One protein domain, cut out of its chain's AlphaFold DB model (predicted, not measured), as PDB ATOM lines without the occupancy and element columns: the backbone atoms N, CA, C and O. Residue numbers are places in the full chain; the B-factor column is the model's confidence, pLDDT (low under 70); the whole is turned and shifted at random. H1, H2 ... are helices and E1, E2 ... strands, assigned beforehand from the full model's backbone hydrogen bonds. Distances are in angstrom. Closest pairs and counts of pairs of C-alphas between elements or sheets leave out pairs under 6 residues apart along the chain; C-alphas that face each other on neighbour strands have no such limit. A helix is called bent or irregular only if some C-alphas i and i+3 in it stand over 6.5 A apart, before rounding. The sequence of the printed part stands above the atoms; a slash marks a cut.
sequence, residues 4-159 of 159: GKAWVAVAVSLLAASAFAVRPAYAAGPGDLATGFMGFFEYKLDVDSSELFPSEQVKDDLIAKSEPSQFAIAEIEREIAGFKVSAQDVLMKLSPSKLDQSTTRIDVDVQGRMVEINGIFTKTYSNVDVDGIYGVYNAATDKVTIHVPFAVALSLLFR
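Overview. This is residues 4 to 159 of the 159 residues of an uncharacterized protein of Nitrososphaera sp (UniProt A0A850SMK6). Picture a twisted sheet of six strands that curls as a trough round one long helix, H1, with four of its strands, E2 to E5, sharply bent. H4 packs on residues 6 to 10 of H1 and H6 on residues 17 to 20, H5 packs on the sheet mainly at E3 and E4, and the short H2 and H3 lead away from this body. The printed part has 156 residues with six named helices and six named strands, in the order H1 H2 H3 E1 H4 H5 E2 E3 E4 E5 E6 H6. The sheet's order is E1 E6 E5 E4 E3 E2, antiparallel throughout, and the class is mixed, helices and strands. The whole is compact, with a radius of gyration of the C-alphas of 15.6 A and spans of 47 by 35 by 22 A.

Arrangement. Start with H1, residues 4 to 20, and look next at E2, residues 69 to 80, where the closest C-alphas are those of Val 8 and Ile 76, 6.2 A apart. H2, residues 23 to 26, meets H1 only through their link. H3, residues 30 to 35, is only just apart from H2, with the closest C-alphas 8.3 A apart. E1, residues 42 to 48, is an edge strand and the antiparallel neighbour of E6, residues 143 to 149, with N 45 and O 146 at 3.0 A. H4, residues 49 to 52, touches residues 6 to 10 of H1, closest at the C-alphas of Leu 52 and Ala 6, 5.3 A apart, and only grazes the sheet. H5, residues 56 to 64, is near H4; it runs along the strands over E4, residues 103 to 118, at 26 degrees on the local plane and a height over the sheet of 8.8 A. H1 and H5 are on one face of the sheet, as two layers, one of helices and one of strands. From E2, follow a meander, each strand the antiparallel neighbour of the one before, through E3, residues 83 to 98, E4, E5, residues 122 to 138, and E6. In its hairpins find N 73 and O 90 at 2.8 A, N 93 and O 109 at 2.9 A, N 112 and O 128 at 2.9 A, and N 145 and O 136 at 2.9 A. H6, residues 150 to 157, touches residues 17 to 20 of H1, about perpendicular at 86 degrees, closest at the C-alphas of Ala 153 and Ser 18, 4.5 A apart. H6 is on the sheet over none of its strands, on the opposite face from H5. Every O i to N i+4 pair is within hydrogen-bond range in H1, H5 and H6; H3 has 0 of 2 and 0 of 3 O i to N i+3 pairs, and H2 and H4 are too short for an O i to N i+4 pair.

Along the chain. Find C-alpha 4 at (37.640, -3.916, -5.977); from there H1 runs 24.4 A to C-alpha 20. E1 is 19.3 A long, and E2, 22.9 A, bends by 97 degrees at residue 77. E3, 31.4 A, bends by 104 degrees at residue 88, and E4, 33.3 A, by 106 degrees at residue 114. E5 begins at C-alpha 122, at (46.709, 16.842, 5.100), is 33.5 A long and bends by 109 degrees at residue 126. E6 is 19.2 A long, and H6 ends at C-alpha 157, at (51.607, 10.037, 13.355).

Size, cuts and confidence. Look for the two C-alphas farthest apart at Gly 31 and Gln 57, 49.1 A. The printed part has no cut, ends at the chain's last residue, Arg 159, and has no long link. The mean pLDDT of the printed part is 76.3; look for values under 70 at 47 residues, among them 4 to 14 and 16 to 42.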
ATOM      1  N   GLY A   4      36.677  -4.902  -6.494       51.88
ATOM      2  CA  GLY A   4      37.640  -3.916  -5.977       51.88
ATOM      3  C   GLY A   4      37.033  -2.826  -5.086       51.88
ATOM      4  O   GLY A   4      37.705  -2.328  -4.196       51.88
ATOM      5  N   LYS A   5      35.764  -2.446  -5.285       54.81
ATOM      6  CA  LYS A   5      35.199  -1.236  -4.657       54.81
ATOM      7  C   LYS A   5      34.986  -1.339  -3.142       54.81
ATOM      8  O   LYS A   5      35.120  -0.316  -2.483       54.81
ATOM      9  N   ALA A   6      34.667  -2.519  -2.613       58.41
ATOM     10  CA  ALA A   6      34.448  -2.687  -1.175       58.41
ATOM     11  C   ALA A   6      35.775  -2.792  -0.414       58.41
ATOM     12  O   ALA A   6      35.966  -2.096   0.572       58.41
ATOM     13  N   TRP A   7      36.768  -3.513  -0.951       63.50
ATOM     14  CA  TRP A   7      38.114  -3.546  -0.362       63.50
ATOM     15  C   TRP A   7      38.805  -2.190  -0.341       63.50
ATOM     16  O   TRP A   7      39.559  -1.891   0.582       63.50
ATOM     17  N   VAL A   8      38.493  -1.340  -1.321       60.94
ATOM     18  CA  VAL A   8      38.872   0.073  -1.291       60.94
ATOM     19  C   VAL A   8      38.266   0.764  -0.064       60.94
ATOM     20  O   VAL A   8      38.980   1.475   0.631       60.94
ATOM     21  N   ALA A   9      36.980   0.551   0.237       58.66
ATOM     22  CA  ALA A   9      36.329   1.160   1.398       58.66
ATOM     23  C   ALA A   9      36.916   0.661   2.730       58.66
ATOM     24  O   ALA A   9      37.117   1.467   3.639       58.66
ATOM     25  N   VAL A  10      37.288  -0.623   2.818       64.19
ATOM     26  CA  VAL A  10      37.995  -1.180   3.986       64.19
ATOM     27  C   VAL A  10      39.371  -0.536   4.149       64.19
ATOM     28  O   VAL A  10      39.654   0.031   5.201       64.19
ATOM     29  N   ALA A  11      40.214  -0.560   3.108       65.12
ATOM     30  CA  ALA A  11      41.574  -0.011   3.169       65.12
ATOM     31  C   ALA A  11      41.553   1.465   3.579       65.12
ATOM     32  O   ALA A  11      42.304   1.891   4.452       65.12
ATOM     33  N   VAL A  12      40.641   2.232   2.980       65.19
ATOM     34  CA  VAL A  12      40.482   3.661   3.251       65.19
ATOM     35  C   VAL A  12      39.983   3.910   4.670       65.19
ATOM     36  O   VAL A  12      40.528   4.779   5.345       65.19
ATOM     37  N   SER A  13      39.001   3.142   5.151       64.88
ATOM     38  CA  SER A  13      38.479   3.277   6.520       64.88
ATOM     39  C   SER A  13      39.569   3.047   7.559       64.88
ATOM     40  O   SER A  13      39.629   3.767   8.549       64.88
ATOM     41  N   LEU A  14      40.463   2.086   7.319       68.62
ATOM     42  CA  LEU A  14      41.557   1.753   8.234       68.62
ATOM     43  C   LEU A  14      42.671   2.806   8.190       68.62
ATOM     44  O   LEU A  14      43.125   3.272   9.238       68.62
ATOM     45  N   LEU A  15      43.070   3.240   6.989       70.94
ATOM     46  CA  LEU A  15      44.032   4.333   6.812       70.94
ATOM     47  C   LEU A  15      43.518   5.637   7.443       70.94
ATOM     48  O   LEU A  15      44.267   6.326   8.129       70.94
ATOM     49  N   ALA A  16      42.227   5.943   7.297       66.06
ATOM     50  CA  ALA A  16      41.598   7.071   7.976       66.06
ATOM     51  C   ALA A  16      41.564   6.861   9.501       66.06
ATOM     52  O   ALA A  16      42.088   7.687  10.243       66.06
ATOM     53  N   ALA A  17      40.998   5.757   9.997       68.19
ATOM     54  CA  ALA A  17      40.829   5.502  11.432       68.19
ATOM     55  C   ALA A  17      42.160   5.525  12.205       68.19
ATOM     56  O   ALA A  17      42.235   6.082  13.302       68.19
ATOM     57  N   SER A  18      43.225   4.998  11.601       64.88
ATOM     58  CA  SER A  18      44.584   5.054  12.143       64.88
ATOM     59  C   SER A  18      45.169   6.465  12.219       64.88
ATOM     60  O   SER A  18      45.864   6.778  13.182       64.88
ATOM     61  N   ALA A  19      44.786   7.373  11.321       65.25
ATOM     62  CA  ALA A  19      45.083   8.794  11.473       65.25
ATOM     63  C   ALA A  19      44.231   9.485  12.568       65.25
ATOM     64  O   ALA A  19      44.695  10.456  13.172       65.25
ATOM     65  N   PHE A  20      43.006   9.010  12.863       62.53
ATOM     66  CA  PHE A  20      42.071   9.656  13.813       62.53
ATOM     67  C   PHE A  20      42.186   9.238  15.266       62.53
ATOM     68  O   PHE A  20      41.917  10.065  16.143       62.53
ATOM     69  N   ALA A  21      42.589   8.000  15.538       59.97
ATOM     70  CA  ALA A  21      42.711   7.460  16.893       59.97
ATOM     71  C   ALA A  21      43.643   8.288  17.812       59.97
ATOM     72  O   ALA A  21      43.615   8.147  19.031       59.97
ATOM     73  N   VAL A  22      44.404   9.225  17.243       53.78
ATOM     74  CA  VAL A  22      45.227  10.214  17.942       53.78
ATOM     75  C   VAL A  22      44.398  11.303  18.657       53.78
ATOM     76  O   VAL A  22      44.808  11.782  19.710       53.78
ATOM     77  N   ARG A  23      43.226  11.721  18.152       52.41
ATOM     78  CA  ARG A  23      42.504  12.907  18.677       52.41
ATOM     79  C   ARG A  23      41.905  12.770  20.090       52.41
ATOM     80  O   ARG A  23      42.039  13.742  20.834       52.41
ATOM     81  N   PRO A  24      41.271  11.652  20.507       50.41
ATOM     82  CA  PRO A  24      40.713  11.573  21.859       50.41
ATOM     83  C   PRO A  24      41.791  11.629  22.954       50.41
ATOM     84  O   PRO A  24      41.515  12.119  24.044       50.41
ATOM     85  N   ALA A  25      43.030  11.221  22.654       45.69
ATOM     86  CA  ALA A  25      44.139  11.245  23.610       45.69
ATOM     87  C   ALA A  25      44.700  12.657  23.875       45.69
ATOM     88  O   ALA A  25      45.137  12.937  24.984       45.69
ATOM     89  N   TYR A  26      44.660  13.565  22.891       43.19
ATOM     90  CA  TYR A  26      45.139  14.949  23.062       43.19
ATOM     91  C   TYR A  26      44.123  15.876  23.751       43.19
ATOM     92  O   TYR A  26      44.491  16.966  24.182       43.19
ATOM     93  N   ALA A  27      42.855  15.466  23.856       44.41
ATOM     94  CA  ALA A  27      41.825  16.203  24.591       44.41
ATOM     95  C   ALA A  27      41.791  15.859  26.096       44.41
ATOM     96  O   ALA A  27      41.164  16.581  26.869       44.41
ATOM     97  N   ALA A  28      42.466  14.782  26.512       45.91
ATOM     98  CA  ALA A  28      42.614  14.397  27.909       45.91
ATOM     99  C   ALA A  28      43.776  15.185  28.543       45.91
ATOM    100  O   ALA A  28      44.892  15.207  28.021       45.91
ATOM    101  N   GLY A  29      43.517  15.886  29.649       39.22
ATOM    102  CA  GLY A  29      44.536  16.683  30.335       39.22
ATOM    103  C   GLY A  29      45.675  15.819  30.904       39.22
ATOM    104  O   GLY A  29      45.509  14.615  31.089       39.22
ATOM    105  N   PRO A  30      46.828  16.411  31.268       46.88
ATOM    106  CA  PRO A  30      47.999  15.669  31.753       46.88
ATOM    107  C   PRO A  30      47.751  14.819  33.017       46.88
ATOM    108  O   PRO A  30      48.522  13.901  33.289       46.88
ATOM    109  N   GLY A  31      46.670  15.080  33.762       41.59
ATOM    110  CA  GLY A  31      46.225  14.259  34.897       41.59
ATOM    111  C   GLY A  31      45.488  12.968  34.515       41.59
ATOM    112  O   GLY A  31      45.517  12.018  35.289       41.59
ATOM    113  N   ASP A  32      44.896  12.894  33.318       46.00
ATOM    114  CA  ASP A  32      44.232  11.687  32.794       46.00
ATOM    115  C   ASP A  32      45.216  10.717  32.126       46.00
ATOM    116  O   ASP A  32      44.915   9.537  31.937       46.00
ATOM    117  N   LEU A  33      46.422  11.190  31.800       45.62
ATOM    118  CA  LEU A  33      47.450  10.378  31.154       45.62
ATOM    119  C   LEU A  33      48.010   9.308  32.104       45.62
ATOM    120  O   LEU A  33      48.264   8.192  31.667       45.62
ATOM    121  N   ALA A  34      48.165   9.604  33.401       39.62
ATOM    122  CA  ALA A  34      48.822   8.706  34.361       39.62
ATOM    123  C   ALA A  34      47.934   7.539  34.838       39.62
ATOM    124  O   ALA A  34      48.432   6.436  35.055       39.62
ATOM    125  N   THR A  35      46.621   7.745  34.956       39.66
ATOM    126  CA  THR A  35      45.642   6.690  35.284       39.66
ATOM    127  C   THR A  35      45.186   5.893  34.054       39.66
ATOM    128  O   THR A  35      44.639   4.804  34.209       39.66
ATOM    129  N   GLY A  36      45.446   6.397  32.839       38.41
ATOM    130  CA  GLY A  36      45.071   5.784  31.557       38.41
ATOM    131  C   GLY A  36      46.109   4.842  30.926       38.41
ATOM    132  O   GLY A  36      45.795   4.169  29.946       38.41
ATOM    133  N   PHE A  37      47.327   4.730  31.473       41.44
ATOM    134  CA  PHE A  37      48.387   3.875  30.902       41.44
ATOM    135  C   PHE A  37      48.090   2.363  30.954       41.44
ATOM    136  O   PHE A  37      48.750   1.591  30.264       41.44
ATOM    137  N   MET A  38      47.105   1.925  31.746       41.03
ATOM    138  CA  MET A  38      46.826   0.502  32.001       41.03
ATOM    139  C   MET A  38      45.591  -0.050  31.256       41.03
ATOM    140  O   MET A  38      45.233  -1.206  31.467       41.03
ATOM    141  N   GLY A  39      44.941   0.731  30.382       43.06
ATOM    142  CA  GLY A  39      43.708   0.314  29.696       43.06
ATOM    143  C   GLY A  39      43.525   0.940  28.314       43.06
ATOM    144  O   GLY A  39      42.673   1.800  28.145       43.06
ATOM    145  N   PHE A  40      44.356   0.515  27.360       51.38
ATOM    146  CA  PHE A  40      44.239   0.629  25.896       51.38
ATOM    147  C   PHE A  40      43.174   1.606  25.352       51.38
ATOM    148  O   PHE A  40      42.032   1.222  25.103       51.38
ATOM    149  N   PHE A  41      43.571   2.851  25.064       65.38
ATOM    150  CA  PHE A  41      42.811   3.690  24.136       65.38
ATOM    151  C   PHE A  41      42.802   2.986  22.774       65.38
ATOM    152  O   PHE A  41      43.830   2.819  22.123       65.38
ATOM    153  N   GLU A  42      41.642   2.508  22.364       68.81
ATOM    154  CA  GLU A  42      41.425   1.894  21.066       68.81
ATOM    155  C   GLU A  42      40.295   2.663  20.406       68.81
ATOM    156  O   GLU A  42      39.223   2.835  20.993       68.81
ATOM    157  N   TYR A  43      40.544   3.177  19.207       74.00
ATOM    158  CA  TYR A  43      39.485   3.795  18.431       74.00
ATOM    159  C   TYR A  43      38.621   2.700  17.822       74.00
ATOM    160  O   TYR A  43      39.144   1.740  17.251       74.00
ATOM    161  N   LYS A  44      37.303   2.863  17.947       81.06
ATOM    162  CA  LYS A  44      36.320   1.917  17.432       81.06
ATOM    163  C   LYS A  44      35.403   2.595  16.432       81.06
ATOM    164  O   LYS A  44      34.935   3.704  16.684       81.06
ATOM    165  N   LEU A  45      35.145   1.920  15.319       77.50
ATOM    166  CA  LEU A  45      34.197   2.360  14.300       77.50
ATOM    167  C   LEU A  45      33.337   1.177  13.872       77.50
ATOM    168  O   LEU A  45      33.868   0.189  13.377       77.50
ATOM    169  N   ASP A  46      32.024   1.304  14.019       82.56
ATOM    170  CA  ASP A  46      31.089   0.323  13.477       82.56
ATOM    171  C   ASP A  46      30.823   0.617  12.002       82.56
ATOM    172  O   ASP A  46      30.500   1.747  11.634       82.56
ATOM    173  N   VAL A  47      30.940  -0.417  11.172       79.12
ATOM    174  CA  VAL A  47      30.677  -0.364   9.734       79.12
ATOM    175  C   VAL A  47      29.766  -1.529   9.356       79.12
ATOM    176  O   VAL A  47      29.936  -2.652   9.846       79.12
ATOM    177  N   ASP A  48      28.782  -1.276   8.495       83.25
ATOM    178  CA  ASP A  48      27.913  -2.328   7.970       83.25
ATOM    179  C   ASP A  48      28.711  -3.317   7.106       83.25
ATOM    180  O   ASP A  48      29.589  -2.931   6.328       83.25
ATOM    181  N   SER A  49      28.411  -4.618   7.225       81.56
ATOM    182  CA  SER A  49      29.179  -5.659   6.523       81.56
ATOM    183  C   SER A  49      29.164  -5.477   4.998       81.56
ATOM    184  O   SER A  49      30.152  -5.776   4.326       81.56
ATOM    185  N   SER A  50      28.075  -4.918   4.462       79.94
ATOM    186  CA  SER A  50      27.874  -4.634   3.037       79.94
ATOM    187  C   SER A  50      28.768  -3.516   2.492       79.94
ATOM    188  O   SER A  50      29.000  -3.449   1.283       79.94
ATOM    189  N   GLU A  51      29.298  -2.655   3.363       71.56
ATOM    190  CA  GLU A  51      30.266  -1.622   2.988       71.56
ATOM    191  C   GLU A  51      31.698  -2.171   2.958       71.56
ATOM    192  O   GLU A  51      32.544  -1.649   2.228       71.56
ATOM    193  N   LEU A  52      31.968  -3.242   3.715       73.44
ATOM    194  CA  LEU A  52      33.300  -3.835   3.831       73.44
ATOM    195  C   LEU A  52      33.526  -4.996   2.861       73.44
ATOM    196  O   LEU A  52      34.558  -5.059   2.190       73.44
ATOM    197  N   PHE A  53      32.573  -5.923   2.768       76.75
ATOM    198  CA  PHE A  53      32.723  -7.108   1.933       76.75
ATOM    199  C   PHE A  53      32.200  -6.850   0.511       76.75
ATOM    200  O   PHE A  53      31.080  -6.379   0.327       76.75
ATOM    201  N   PRO A  54      32.971  -7.189  -0.538       69.44
ATOM    202  CA  PRO A  54      32.573  -6.954  -1.931       69.44
ATOM    203  C   PRO A  54      31.463  -7.878  -2.431       69.44
ATOM    204  O   PRO A  54      30.871  -7.609  -3.478       69.44
ATOM    205  N   SER A  55      31.247  -9.002  -1.752       79.12
ATOM    206  CA  SER A  55      30.202  -9.971  -2.050       79.12
ATOM    207  C   SER A  55      29.957 -10.877  -0.846       79.12
ATOM    208  O   SER A  55      30.862 -11.109  -0.042       79.12
ATOM    209  N   GLU A  56      28.760 -11.464  -0.786       81.88
ATOM    210  CA  GLU A  56      28.422 -12.489   0.211       81.88
ATOM    211  C   GLU A  56      29.357 -13.698   0.138       81.88
ATOM    212  O   GLU A  56      29.723 -14.245   1.163       81.88
ATOM    213  N   GLN A  57      29.831 -14.076  -1.054       84.44
ATOM    214  CA  GLN A  57      30.773 -15.192  -1.184       84.44
ATOM    215  C   GLN A  57      32.091 -14.921  -0.448       84.44
ATOM    216  O   GLN A  57      32.604 -15.785   0.249       84.44
ATOM    217  N   VAL A  58      32.626 -13.709  -0.580       80.25
ATOM    218  CA  VAL A  58      33.868 -13.318   0.089       80.25
ATOM    219  C   VAL A  58      33.682 -13.244   1.603       80.25
ATOM    220  O   VAL A  58      34.567 -13.637   2.362       80.25
ATOM    221  N   LYS A  59      32.520 -12.759   2.042       85.94
ATOM    222  CA  LYS A  59      32.128 -12.772   3.447       85.94
ATOM    223  C   LYS A  59      32.002 -14.202   3.972       85.94
ATOM    224  O   LYS A  59      32.539 -14.492   5.031       85.94
ATOM    225  N   ASP A  60      31.377 -15.111   3.234       87.38
ATOM    226  CA  ASP A  60      31.283 -16.524   3.606       87.38
ATOM    227  C   ASP A  60      32.665 -17.184   3.692       87.38
ATOM    228  O   ASP A  60      32.938 -17.916   4.644       87.38
ATOM    229  N   ASP A  61      33.559 -16.902   2.743       86.31
ATOM    230  CA  ASP A  61      34.923 -17.433   2.751       86.31
ATOM    231  C   ASP A  61      35.698 -16.949   3.997       86.31
ATOM    232  O   ASP A  61      36.256 -17.756   4.744       86.31
ATOM    233  N   LEU A  62      35.642 -15.651   4.311       84.88
ATOM    234  CA  LEU A  62      36.324 -15.077   5.478       84.88
ATOM    235  C   LEU A  62      35.672 -15.445   6.817       84.88
ATOM    236  O   LEU A  62      36.365 -15.752   7.780       84.88
ATOM    237  N   ILE A  63      34.346 -15.404   6.912       88.38
ATOM    238  CA  ILE A  63      33.622 -15.541   8.182       88.38
ATOM    239  C   ILE A  63      33.237 -16.993   8.443       88.38
ATOM    240  O   ILE A  63      33.536 -17.545   9.507       88.38
ATOM    241  N   ALA A  64      32.547 -17.622   7.491       85.25
ATOM    242  CA  ALA A  64      31.991 -18.954   7.689       85.25
ATOM    243  C   ALA A  64      33.081 -20.023   7.563       85.25
ATOM    244  O   ALA A  64      33.189 -20.888   8.444       85.25
ATOM    245  N   LYS A  65      33.913 -19.928   6.517       87.94
ATOM    246  CA  LYS A  65      35.008 -20.873   6.242       87.94
ATOM    247  C   LYS A  65      36.314 -20.517   6.947       87.94
ATOM    248  O   LYS A  65      37.165 -21.387   7.092       87.94
ATOM    249  N   SER A  66      36.429 -19.296   7.477       86.88
ATOM    250  CA  SER A  66      37.629 -18.822   8.177       86.88
ATOM    251  C   SER A  66      38.884 -18.887   7.296       86.88
ATOM    252  O   SER A  66      39.970 -19.207   7.778       86.88
ATOM    253  N   GLU A  67      38.736 -18.598   6.003       89.81
ATOM    254  CA  GLU A  67      39.828 -18.621   5.035       89.81
ATOM    255  C   GLU A  67      40.485 -17.235   4.919       89.81
ATOM    256  O   GLU A  67      39.793 -16.243   4.665       89.81
ATOM    257  N   PRO A  68      41.818 -17.130   5.078       88.81
ATOM    258  CA  PRO A  68      42.528 -15.881   4.845       88.81
ATOM    259  C   PRO A  68      42.370 -15.395   3.409       88.81
ATOM    260  O   PRO A  68      42.275 -16.182   2.468       88.81
ATOM    261  N   SER A  69      42.401 -14.080   3.230       86.81
ATOM    262  CA  SER A  69      42.278 -13.462   1.914       86.81
ATOM    263  C   SER A  69      43.301 -12.355   1.711       86.81
ATOM    264  O   SER A  69      43.688 -11.664   2.652       86.81
ATOM    265  N   GLN A  70      43.724 -12.167   0.462       87.56
ATOM    266  CA  GLN A  70      44.667 -11.124   0.077       87.56
ATOM    267  C   GLN A  70      44.175 -10.390  -1.168       87.56
ATOM    268  O   GLN A  70      43.751 -11.011  -2.144       87.56
ATOM    269  N   PHE A  71      44.285  -9.064  -1.149       83.62
ATOM    270  CA  PHE A  71      43.812  -8.190  -2.216       83.62
ATOM    271  C   PHE A  71      44.882  -7.182  -2.595       83.62
ATOM    272  O   PHE A  71      45.481  -6.553  -1.729       83.62
ATOM    273  N   ALA A  72      45.088  -7.017  -3.899       85.56
ATOM    274  CA  ALA A  72      45.930  -5.972  -4.456       85.56
ATOM    275  C   ALA A  72      45.051  -4.954  -5.186       85.56
ATOM    276  O   ALA A  72      44.211  -5.328  -6.013       85.56
ATOM    277  N   ILE A  73      45.238  -3.676  -4.879       84.50
ATOM    278  CA  ILE A  73      44.505  -2.566  -5.477       84.50
ATOM    279  C   ILE A  73      45.532  -1.573  -6.019       84.50
ATOM    280  O   ILE A  73      46.291  -0.986  -5.260       84.50
ATOM    281  N   ALA A  74      45.560  -1.400  -7.342       86.31
ATOM    282  CA  ALA A  74      46.556  -0.554  -8.000       86.31
ATOM    283  C   ALA A  74      46.474   0.912  -7.548       86.31
ATOM    284  O   ALA A  74      47.497   1.552  -7.335       86.31
ATOM    285  N   GLU A  75      45.256   1.423  -7.374       86.62
ATOM    286  CA  GLU A  75      45.010   2.792  -6.941       86.62
ATOM    287  C   GLU A  75      43.682   2.875  -6.185       86.62
ATOM    288  O   GLU A  75      42.684   2.250  -6.568       86.62
ATOM    289  N   ILE A  76      43.678   3.653  -5.106       84.50
ATOM    290  CA  ILE A  76      42.492   4.004  -4.336       84.50
ATOM    291  C   ILE A  76      42.364   5.520  -4.267       84.50
ATOM    292  O   ILE A  76      43.347   6.213  -4.043       84.50
ATOM    293  N   GLU A  77      41.138   6.014  -4.428       86.00
ATOM    294  CA  GLU A  77      40.744   7.386  -4.105       86.00
ATOM    295  C   GLU A  77      39.288   7.360  -3.619       86.00
ATOM    296  O   GLU A  77      38.365   6.977  -4.361       86.00
ATOM    297  N   ARG A  78      39.067   7.698  -2.346       78.62
ATOM    298  CA  ARG A  78      37.734   7.729  -1.727       78.62
ATOM    299  C   ARG A  78      37.658   8.721  -0.592       78.62
ATOM    300  O   ARG A  78      38.646   8.990   0.075       78.62
ATOM    301  N   GLU A  79      36.439   9.166  -0.328       75.06
ATOM    302  CA  GLU A  79      36.102   9.915   0.871       75.06
ATOM    303  C   GLU A  79      35.383   9.004   1.873       75.06
ATOM    304  O   GLU A  79      34.383   8.380   1.519       75.06
ATOM    305  N   ILE A  80      35.887   8.917   3.106       67.94
ATOM    306  CA  ILE A  80      35.251   8.190   4.214       67.94
ATOM    307  C   ILE A  80      35.272   9.068   5.456       67.94
ATOM    308  O   ILE A  80      36.310   9.612   5.821       67.94
ATOM    309  N   ALA A  81      34.108   9.219   6.096       66.75
ATOM    310  CA  ALA A  81      33.927  10.044   7.292       66.75
ATOM    311  C   ALA A  81      34.477  11.487   7.152       66.75
ATOM    312  O   ALA A  81      34.949  12.072   8.125       66.75
ATOM    313  N   GLY A  82      34.423  12.061   5.939       69.00
ATOM    314  CA  GLY A  82      34.937  13.404   5.629       69.00
ATOM    315  C   GLY A  82      36.439  13.473   5.319       69.00
ATOM    316  O   GLY A  82      36.987  14.570   5.216       69.00
ATOM    317  N   PHE A  83      37.107  12.324   5.164       70.00
ATOM    318  CA  PHE A  83      38.520  12.227   4.800       70.00
ATOM    319  C   PHE A  83      38.683  11.623   3.422       70.00
ATOM    320  O   PHE A  83      38.276  10.488   3.183       70.00
ATOM    321  N   LYS A  84      39.321  12.368   2.529       82.44
ATOM    322  CA  LYS A  84      39.751  11.886   1.225       82.44
ATOM    323  C   LYS A  84      41.070  11.154   1.394       82.44
ATOM    324  O   LYS A  84      42.070  11.771   1.740       82.44
ATOM    325  N   VAL A  85      41.061   9.853   1.165       83.06
ATOM    326  CA  VAL A  85      42.261   9.028   1.167       83.06
ATOM    327  C   VAL A  85      42.561   8.602  -0.254       83.06
ATOM    328  O   VAL A  85      41.676   8.088  -0.948       83.06
ATOM    329  N   SER A  86      43.811   8.777  -0.661       88.69
ATOM    330  CA  SER A  86      44.356   8.151  -1.853       88.69
ATOM    331  C   SER A  86      45.587   7.321  -1.515       88.69
ATOM    332  O   SER A  86      46.265   7.575  -0.524       88.69
ATOM    333  N   ALA A  87      45.837   6.278  -2.298       88.12
ATOM    334  CA  ALA A  87      47.054   5.478  -2.232       88.12
ATOM    335  C   ALA A  87      47.222   4.668  -3.518       88.12
ATOM    336  O   ALA A  87      46.262   4.406  -4.242       88.12
ATOM    337  N   GLN A  88      48.444   4.225  -3.761       90.81
ATOM    338  CA  GLN A  88      48.833   3.366  -4.871       90.81
ATOM    339  C   GLN A  88      49.377   2.039  -4.351       90.81
ATOM    340  O   GLN A  88      49.856   1.961  -3.219       90.81
ATOM    341  N   ASP A  89      49.334   1.008  -5.193       90.31
ATOM    342  CA  ASP A  89      49.909  -0.314  -4.923       90.31
ATOM    343  C   ASP A  89      49.502  -0.870  -3.548       90.31
ATOM    344  O   ASP A  89      50.328  -1.353  -2.771       90.31
ATOM    345  N   VAL A  90      48.211  -0.758  -3.226       86.56
ATOM    346  CA  VAL A  90      47.677  -1.156  -1.927       86.56
ATOM    347  C   VAL A  90      47.588  -2.670  -1.851       86.56
ATOM    348  O   VAL A  90      46.944  -3.306  -2.689       86.56
ATOM    349  N   LEU A  91      48.192  -3.242  -0.817       89.19
ATOM    350  CA  LEU A  91      48.090  -4.655  -0.492       89.19
ATOM    351  C   LEU A  91      47.365  -4.805   0.838       89.19
ATOM    352  O   LEU A  91      47.819  -4.289   1.852       89.19
ATOM    353  N   MET A  92      46.261  -5.541   0.836       86.00
ATOM    354  CA  MET A  92      45.513  -5.873   2.042       86.00
ATOM    355  C   MET A  92      45.562  -7.371   2.282       86.00
ATOM    356  O   MET A  92      45.324  -8.152   1.357       86.00
ATOM    357  N   LYS A  93      45.812  -7.771   3.526       89.38
ATOM    358  CA  LYS A  93      45.674  -9.151   3.987       89.38
ATOM    359  C   LYS A  93      44.679  -9.204   5.129       89.38
ATOM    360  O   LYS A  93      44.693  -8.343   6.002       89.38
ATOM    361  N   LEU A  94      43.827 -10.219   5.098       88.31
ATOM    362  CA  LEU A  94      42.795 -10.461   6.093       88.31
ATOM    363  C   LEU A  94      42.947 -11.870   6.627       88.31
ATOM    364  O   LEU A  94      42.925 -12.831   5.853       88.31
ATOM    365  N   SER A  95      43.069 -11.974   7.941       92.62
ATOM    366  CA  SER A  95      43.248 -13.242   8.637       92.62
ATOM    367  C   SER A  95      42.107 -13.426   9.634       92.62
ATOM    368  O   SER A  95      42.108 -12.792  10.692       92.62
ATOM    369  N   PRO A  96      41.093 -14.243   9.307       93.88
ATOM    370  CA  PRO A  96      39.972 -14.470  10.200       93.88
ATOM    371  C   PRO A  96      40.327 -15.463  11.313       93.88
ATOM    372  O   PRO A  96      41.014 -16.462  11.099       93.88
ATOM    373  N   SER A  97      39.792 -15.216  12.501       94.31
ATOM    374  CA  SER A  97      39.814 -16.114  13.649       94.31
ATOM    375  C   SER A  97      38.446 -16.100  14.330       94.31
ATOM    376  O   SER A  97      37.922 -15.056  14.720       94.31
ATOM    377  N   LYS A  98      37.821 -17.276  14.457       92.81
ATOM    378  CA  LYS A  98      36.544 -17.394  15.171       92.81
ATOM    379  C   LYS A  98      36.774 -17.160  16.660       92.81
ATOM    380  O   LYS A  98      37.585 -17.855  17.268       92.81
ATOM    381  N   LEU A  99      36.055 -16.196  17.226       89.94
ATOM    382  CA  LEU A  99      36.045 -15.958  18.669       89.94
ATOM    383  C   LEU A  99      34.951 -16.806  19.329       89.94
ATOM    384  O   LEU A  99      35.192 -17.432  20.358       89.94
ATOM    385  N   ASP A 100      33.778 -16.882  18.694       90.25
ATOM    386  CA  ASP A 100      32.679 -17.774  19.067       90.25
ATOM    387  C   ASP A 100      31.809 -18.149  17.841       90.25
ATOM    388  O   ASP A 100      32.248 -18.054  16.695       90.25
ATOM    389  N   GLN A 101      30.588 -18.652  18.063       85.31
ATOM    390  CA  GLN A 101      29.666 -19.068  16.990       85.31
ATOM    391  C   GLN A 101      29.066 -17.902  16.190       85.31
ATOM    392  O   GLN A 101      28.577 -18.101  15.080       85.31
ATOM    393  N   SER A 102      29.068 -16.706  16.765       88.69
ATOM    394  CA  SER A 102      28.441 -15.490  16.252       88.69
ATOM    395  C   SER A 102      29.440 -14.370  15.976       88.69
ATOM    396  O   SER A 102      29.085 -13.404  15.301       88.69
ATOM    397  N   THR A 103      30.673 -14.490  16.474       93.75
ATOM    398  CA  THR A 103      31.704 -13.469  16.331       93.75
ATOM    399  C   THR A 103      32.981 -14.003  15.689       93.75
ATOM    400  O   THR A 103      33.545 -15.032  16.078       93.75
ATOM    401  N   THR A 104      33.463 -13.252  14.701       94.31
ATOM    402  CA  THR A 104      34.711 -13.537  13.990       94.31
ATOM    403  C   THR A 104      35.593 -12.304  14.046       94.31
ATOM    404  O   THR A 104      35.200 -11.228  13.595       94.31
ATOM    405  N   ARG A 105      36.797 -12.458  14.589       93.75
ATOM    406  CA  ARG A 105      37.848 -11.449  14.496       93.75
ATOM    407  C   ARG A 105      38.529 -11.566  13.140       93.75
ATOM    408  O   ARG A 105      38.751 -12.665  12.652       93.75
ATOM    409  N   ILE A 106      38.864 -10.440  12.537       92.12
ATOM    410  CA  ILE A 106      39.554 -10.351  11.256       92.12
ATOM    411  C   ILE A 106      40.758  -9.453  11.490       92.12
ATOM    412  O   ILE A 106      40.599  -8.240  11.600       92.12
ATOM    413  N   ASP A 107      41.943 -10.039  11.613       91.50
ATOM    414  CA  ASP A 107      43.176  -9.257  11.664       91.50
ATOM    415  C   ASP A 107      43.472  -8.698  10.271       91.50
ATOM    416  O   ASP A 107      43.253  -9.384   9.264       91.50
ATOM    417  N   VAL A 108      43.919  -7.443  10.218       87.38
ATOM    418  CA  VAL A 108      44.090  -6.708   8.967       87.38
ATOM    419  C   VAL A 108      45.480  -6.100   8.872       87.38
ATOM    420  O   VAL A 108      45.848  -5.255   9.687       87.38
ATOM    421  N   ASP A 109      46.178  -6.456   7.796       89.00
ATOM    422  CA  ASP A 109      47.424  -5.810   7.397       89.00
ATOM    423  C   ASP A 109      47.180  -5.013   6.115       89.00
ATOM    424  O   ASP A 109      46.641  -5.548   5.136       89.00
ATOM    425  N   VAL A 110      47.575  -3.741   6.101       87.69
ATOM    426  CA  VAL A 110      47.443  -2.853   4.941       87.69
ATOM    427  C   VAL A 110      48.776  -2.201   4.625       87.69
ATOM    428  O   VAL A 110      49.324  -1.444   5.420       87.69
ATOM    429  N   GLN A 111      49.244  -2.416   3.404       88.94
ATOM    430  CA  GLN A 111      50.374  -1.702   2.827       88.94
ATOM    431  C   GLN A 111      49.879  -0.784   1.724       88.94
ATOM    432  O   GLN A 111      48.948  -1.129   1.000       88.94
ATOM    433  N   GLY A 112      50.508   0.375   1.575       87.06
ATOM    434  CA  GLY A 112      50.191   1.310   0.504       87.06
ATOM    435  C   GLY A 112      51.345   2.254   0.215       87.06
ATOM    436  O   GLY A 112      52.162   2.558   1.084       87.06
ATOM    437  N   ARG A 113      51.410   2.733  -1.021       90.88
ATOM    438  CA  ARG A 113      52.367   3.737  -1.487       90.88
ATOM    439  C   ARG A 113      51.678   5.058  -1.757       90.88
ATOM    440  O   ARG A 113      50.506   5.071  -2.109       90.88
ATOM    441  N   MET A 114      52.428   6.155  -1.644       87.25
ATOM    442  CA  MET A 114      51.928   7.510  -1.923       87.25
ATOM    443  C   MET A 114      50.572   7.757  -1.246       87.25
ATOM    444  O   MET A 114      49.616   8.184  -1.885       87.25
ATOM    445  N   VAL A 115      50.481   7.397   0.036       83.44
ATOM    446  CA  VAL A 115      49.235   7.504   0.789       83.44
ATOM    447  C   VAL A 115      49.017   8.961   1.143       83.44
ATOM    448  O   VAL A 115      49.823   9.544   1.865       83.44
ATOM    449  N   GLU A 116      47.927   9.540   0.671       87.19
ATOM    450  CA  GLU A 116      47.503  10.887   1.017       87.19
ATOM    451  C   GLU A 116      46.201  10.811   1.804       87.19
ATOM    452  O   GLU A 116      45.273  10.109   1.422       87.19
ATOM    453  N   ILE A 117      46.134  11.527   2.921       80.69
ATOM    454  CA  ILE A 117      44.939  11.655   3.747       80.69
ATOM    455  C   ILE A 117      44.641  13.141   3.858       80.69
ATOM    456  O   ILE A 117      45.386  13.883   4.494       80.69
ATOM    457  N   ASN A 118      43.544  13.557   3.241       79.31
ATOM    458  CA  ASN A 118      43.063  14.926   3.173       79.31
ATOM    459  C   ASN A 118      41.762  15.070   3.962       79.31
ATOM    460  O   ASN A 118      40.769  14.412   3.671       79.31
ATOM    461  N   GLY A 119      41.739  15.976   4.933       71.88
ATOM    462  CA  GLY A 119      40.526  16.375   5.646       71.88
ATOM    463  C   GLY A 119      40.794  17.615   6.486       71.88
ATOM    464  O   GLY A 119      41.194  18.641   5.953       71.88
ATOM    465  N   ILE A 120      40.623  17.522   7.808       64.75
ATOM    466  CA  ILE A 120      40.981  18.615   8.739       64.75
ATOM    467  C   ILE A 120      42.496  18.902   8.716       64.75
ATOM    468  O   ILE A 120      42.915  20.038   8.921       64.75
ATOM    469  N   PHE A 121      43.307  17.880   8.436       66.44
ATOM    470  CA  PHE A 121      44.737  17.994   8.160       66.44
ATOM    471  C   PHE A 121      45.061  17.204   6.893       66.44
ATOM    472  O   PHE A 121      44.368  16.232   6.583       66.44
ATOM    473  N   THR A 122      46.123  17.608   6.201       79.75
ATOM    474  CA  THR A 122      46.709  16.842   5.100       79.75
ATOM    475  C   THR A 122      47.946  16.118   5.603       79.75
ATOM    476  O   THR A 122      48.839  16.735   6.190       79.75
ATOM    477  N   LYS A 123      48.006  14.810   5.367       80.12
ATOM    478  CA  LYS A 123      49.209  14.005   5.567       80.12
ATOM    479  C   LYS A 123      49.510  13.195   4.322       80.12
ATOM    480  O   LYS A 123      48.604  12.632   3.715       80.12
ATOM    481  N   THR A 124      50.792  13.101   4.000       84.38
ATOM    482  CA  THR A 124      51.280  12.315   2.872       84.38
ATOM    483  C   THR A 124      52.400  11.409   3.347       84.38
ATOM    484  O   THR A 124      53.308  11.852   4.049       84.38
ATOM    485  N   TYR A 125      52.344  10.150   2.940       83.56
ATOM    486  CA  TYR A 125      53.323   9.132   3.275       83.56
ATOM    487  C   TYR A 125      53.823   8.477   1.992       83.56
ATOM    488  O   TYR A 125      53.035   8.009   1.170       83.56
ATOM    489  N   SER A 126      55.142   8.383   1.827       86.94
ATOM    490  CA  SER A 126      55.724   7.674   0.680       86.94
ATOM    491  C   SER A 126      55.339   6.195   0.685       86.94
ATOM    492  O   SER A 126      55.009   5.643  -0.363       86.94
ATOM    493  N   ASN A 127      55.352   5.579   1.871       86.69
ATOM    494  CA  ASN A 127      54.905   4.215   2.114       86.69
ATOM    495  C   ASN A 127      54.230   4.144   3.484       86.69
ATOM    496  O   ASN A 127      54.702   4.758   4.442       86.69
ATOM    497  N   VAL A 128      53.179   3.347   3.574       83.56
ATOM    498  CA  VAL A 128      52.517   2.979   4.818       83.56
ATOM    499  C   VAL A 128      52.501   1.462   4.900       83.56
ATOM    500  O   VAL A 128      52.217   0.786   3.916       83.56
ATOM    501  N   ASP A 129      52.813   0.957   6.085       86.94
ATOM    502  CA  ASP A 129      52.582  -0.426   6.480       86.94
ATOM    503  C   ASP A 129      51.857  -0.346   7.819       86.94
ATOM    504  O   ASP A 129      52.411   0.219   8.772       86.94
ATOM    505  N   VAL A 130      50.594  -0.760   7.822       83.81
ATOM    506  CA  VAL A 130      49.717  -0.772   8.987       83.81
ATOM    507  C   VAL A 130      49.407  -2.216   9.322       83.81
ATOM    508  O   VAL A 130      48.722  -2.896   8.562       83.81
ATOM    509  N   ASP A 131      49.872  -2.645  10.482       83.50
ATOM    510  CA  ASP A 131      49.547  -3.917  11.108       83.50
ATOM    511  C   ASP A 131      48.880  -3.676  12.473       83.50
ATOM    512  O   ASP A 131      48.775  -2.549  12.970       83.50
ATOM    513  N   GLY A 132      48.352  -4.741  13.075       82.25
ATOM    514  CA  GLY A 132      47.774  -4.685  14.422       82.25
ATOM    515  C   GLY A 132      46.395  -4.022  14.517       82.25
ATOM    516  O   GLY A 132      45.872  -3.873  15.623       82.25
ATOM    517  N   ILE A 133      45.781  -3.662  13.389       86.94
ATOM    518  CA  ILE A 133      44.359  -3.308  13.316       86.94
ATOM    519  C   ILE A 133      43.548  -4.588  13.114       86.94
ATOM    520  O   ILE A 133      43.976  -5.512  12.424       86.94
ATOM    521  N   TYR A 134      42.357  -4.650  13.701       89.19
ATOM    522  CA  TYR A 134      41.458  -5.783  13.506       89.19
ATOM    523  C   TYR A 134      39.999  -5.338  13.449       89.19
ATOM    524  O   TYR A 134      39.619  -4.309  13.997       89.19
ATOM    525  N   GLY A 135      39.167  -6.110  12.761       88.88
ATOM    526  CA  GLY A 135      37.714  -5.994  12.804       88.88
ATOM    527  C   GLY A 135      37.111  -7.116  13.639       88.88
ATOM    528  O   GLY A 135      37.629  -8.229  13.643       88.88
ATOM    529  N   VAL A 136      35.999  -6.861  14.321       92.50
ATOM    530  CA  VAL A 136      35.172  -7.898  14.945       92.50
ATOM    531  C   VAL A 136      33.821  -7.902  14.250       92.50
ATOM    532  O   VAL A 136      33.023  -6.984  14.423       92.50
ATOM    533  N   TYR A 137      33.584  -8.926  13.435       93.00
ATOM    534  CA  TYR A 137      32.295  -9.175  12.804       93.00
ATOM    535  C   TYR A 137      31.332  -9.822  13.800       93.00
ATOM    536  O   TYR A 137      31.701 -10.783  14.477       93.00
ATOM    537  N   ASN A 138      30.093  -9.333  13.839       93.50
ATOM    538  CA  ASN A 138      28.998  -9.891  14.620       93.50
ATOM    539  C   ASN A 138      27.856 -10.331  13.691       93.50
ATOM    540  O   ASN A 138      27.203  -9.505  13.052       93.50
ATOM    541  N   ALA A 139      27.592 -11.638  13.659       90.88
ATOM    542  CA  ALA A 139      26.581 -12.256  12.806       90.88
ATOM    543  C   ALA A 139      25.137 -11.877  13.175       90.88
ATOM    544  O   ALA A 139      24.258 -11.952  12.323       90.88
ATOM    545  N   ALA A 140      24.873 -11.477  14.424       90.44
ATOM    546  CA  ALA A 140      23.534 -11.083  14.859       90.44
ATOM    547  C   ALA A 140      23.153  -9.683  14.362       90.44
ATOM    548  O   ALA A 140      21.985  -9.426  14.081       90.44
ATOM    549  N   THR A 141      24.129  -8.777  14.266       91.75
ATOM    550  CA  THR A 141      23.906  -7.394  13.819       91.75
ATOM    551  C   THR A 141      24.312  -7.153  12.373       91.75
ATOM    552  O   THR A 141      23.999  -6.096  11.845       91.75
ATOM    553  N   ASP A 142      25.022  -8.100  11.764       90.31
ATOM    554  CA  ASP A 142      25.642  -7.985  10.447       90.31
ATOM    555  C   ASP A 142      26.593  -6.782  10.299       90.31
ATOM    556  O   ASP A 142      26.635  -6.083   9.284       90.31
ATOM    557  N   LYS A 143      27.371  -6.525  11.354       90.75
ATOM    558  CA  LYS A 143      28.274  -5.371  11.450       90.75
ATOM    559  C   LYS A 143      29.677  -5.798  11.807       90.75
ATOM    560  O   LYS A 143      29.872  -6.835  12.441       90.75
ATOM    561  N   VAL A 144      30.639  -4.969  11.426       88.50
ATOM    562  CA  VAL A 144      32.029  -5.089  11.846       88.50
ATOM    563  C   VAL A 144      32.391  -3.868  12.673       88.50
ATOM    564  O   VAL A 144      32.325  -2.741  12.185       88.50
ATOM    565  N   THR A 145      32.820  -4.096  13.907       88.81
ATOM    566  CA  THR A 145      33.488  -3.064  14.700       88.81
ATOM    567  C   THR A 145      34.966  -3.094  14.338       88.81
ATOM    568  O   THR A 145      35.637  -4.095  14.569       88.81
ATOM    569  N   ILE A 146      35.481  -2.033  13.729       84.94
ATOM    570  CA  ILE A 146      36.908  -1.845  13.458       84.94
ATOM    571  C   ILE A 146      37.571  -1.341  14.731       84.94
ATOM    572  O   ILE A 146      37.097  -0.385  15.333       84.94
ATOM    573  N   HIS A 147      38.684  -1.955  15.099       86.19
ATOM    574  CA  HIS A 147      39.462  -1.679  16.291       86.19
ATOM    575  C   HIS A 147      40.866  -1.221  15.907       86.19
ATOM    576  O   HIS A 147      41.645  -1.986  15.341       86.19
ATOM    577  N   VAL A 148      41.195   0.028  16.230       81.94
ATOM    578  CA  VAL A 148      42.508   0.619  15.968       81.94
ATOM    579  C   VAL A 148      43.213   0.914  17.290       81.94
ATOM    580  O   VAL A 148      42.859   1.890  17.966       81.94
ATOM    581  N   PRO A 149      44.220   0.111  17.674       82.12
ATOM    582  CA  PRO A 149      44.995   0.376  18.876       82.12
ATOM    583  C   PRO A 149      45.724   1.719  18.790       82.12
ATOM    584  O   PRO A 149      46.322   2.054  17.763       82.12
ATOM    585  N   PHE A 150      45.753   2.476  19.889       74.00
ATOM    586  CA  PHE A 150      46.434   3.774  19.931       74.00
ATOM    587  C   PHE A 150      47.918   3.694  19.553       74.00
ATOM    588  O   PHE A 150      48.422   4.599  18.899       74.00
ATOM    589  N   ALA A 151      48.613   2.605  19.897       75.00
ATOM    590  CA  ALA A 151      50.017   2.418  19.527       75.00
ATOM    591  C   ALA A 151      50.230   2.406  17.999       75.00
ATOM    592  O   ALA A 151      51.188   3.005  17.512       75.00
ATOM    593  N   VAL A 152      49.309   1.787  17.251       76.75
ATOM    594  CA  VAL A 152      49.328   1.757  15.777       76.75
ATOM    595  C   VAL A 152      49.053   3.150  15.212       76.75
ATOM    596  O   VAL A 152      49.736   3.623  14.311       76.75
ATOM    597  N   ALA A 153      48.082   3.859  15.781       72.69
ATOM    598  CA  ALA A 153      47.768   5.222  15.365       72.69
ATOM    599  C   ALA A 153      48.927   6.202  15.607       72.69
ATOM    600  O   ALA A 153      49.243   7.054  14.775       72.69
ATOM    601  N   LEU A 154      49.583   6.066  16.760       72.50
ATOM    602  CA  LEU A 154      50.703   6.904  17.157       72.50
ATOM    603  C   LEU A 154      51.936   6.648  16.285       72.50
ATOM    604  O   LEU A 154      52.631   7.600  15.928       72.50
ATOM    605  N   SER A 155      52.189   5.387  15.915       75.12
ATOM    606  CA  SER A 155      53.316   5.034  15.047       75.12
ATOM    607  C   SER A 155      53.200   5.704  13.678       75.12
ATOM    608  O   SER A 155      54.197   6.205  13.172       75.12
ATOM    609  N   LEU A 156      51.990   5.809  13.119       70.69
ATOM    610  CA  LEU A 156      51.744   6.506  11.855       70.69
ATOM    611  C   LEU A 156      51.825   8.028  11.984       70.69
ATOM    612  O   LEU A 156      52.202   8.709  11.034       70.69
ATOM    613  N   LEU A 157      51.508   8.593  13.150       68.94
ATOM    614  CA  LEU A 157      51.607  10.037  13.355       68.94
ATOM    615  C   LEU A 157      53.056  10.538  13.319       68.94
ATOM    616  O   LEU A 157      53.293  11.619  12.772       68.94
ATOM    617  N   PHE A 158      53.982   9.784  13.915       68.38
ATOM    618  CA  PHE A 158      55.395  10.153  14.066       68.38
ATOM    619  C   PHE A 158      56.322   9.534  13.011       68.38
ATOM    620  O   PHE A 158      57.542   9.633  13.151       68.38
ATOM    621  N   ARG A 159      55.752   8.889  11.990       66.31
ATOM    622  CA  ARG A 159      56.498   8.299  10.877       66.31
ATOM    623  C   ARG A 159      56.947   9.337   9.855       66.31
ATOM    624  O   ARG A 159      56.207  10.327   9.652       66.31
TER     625      ARG A 159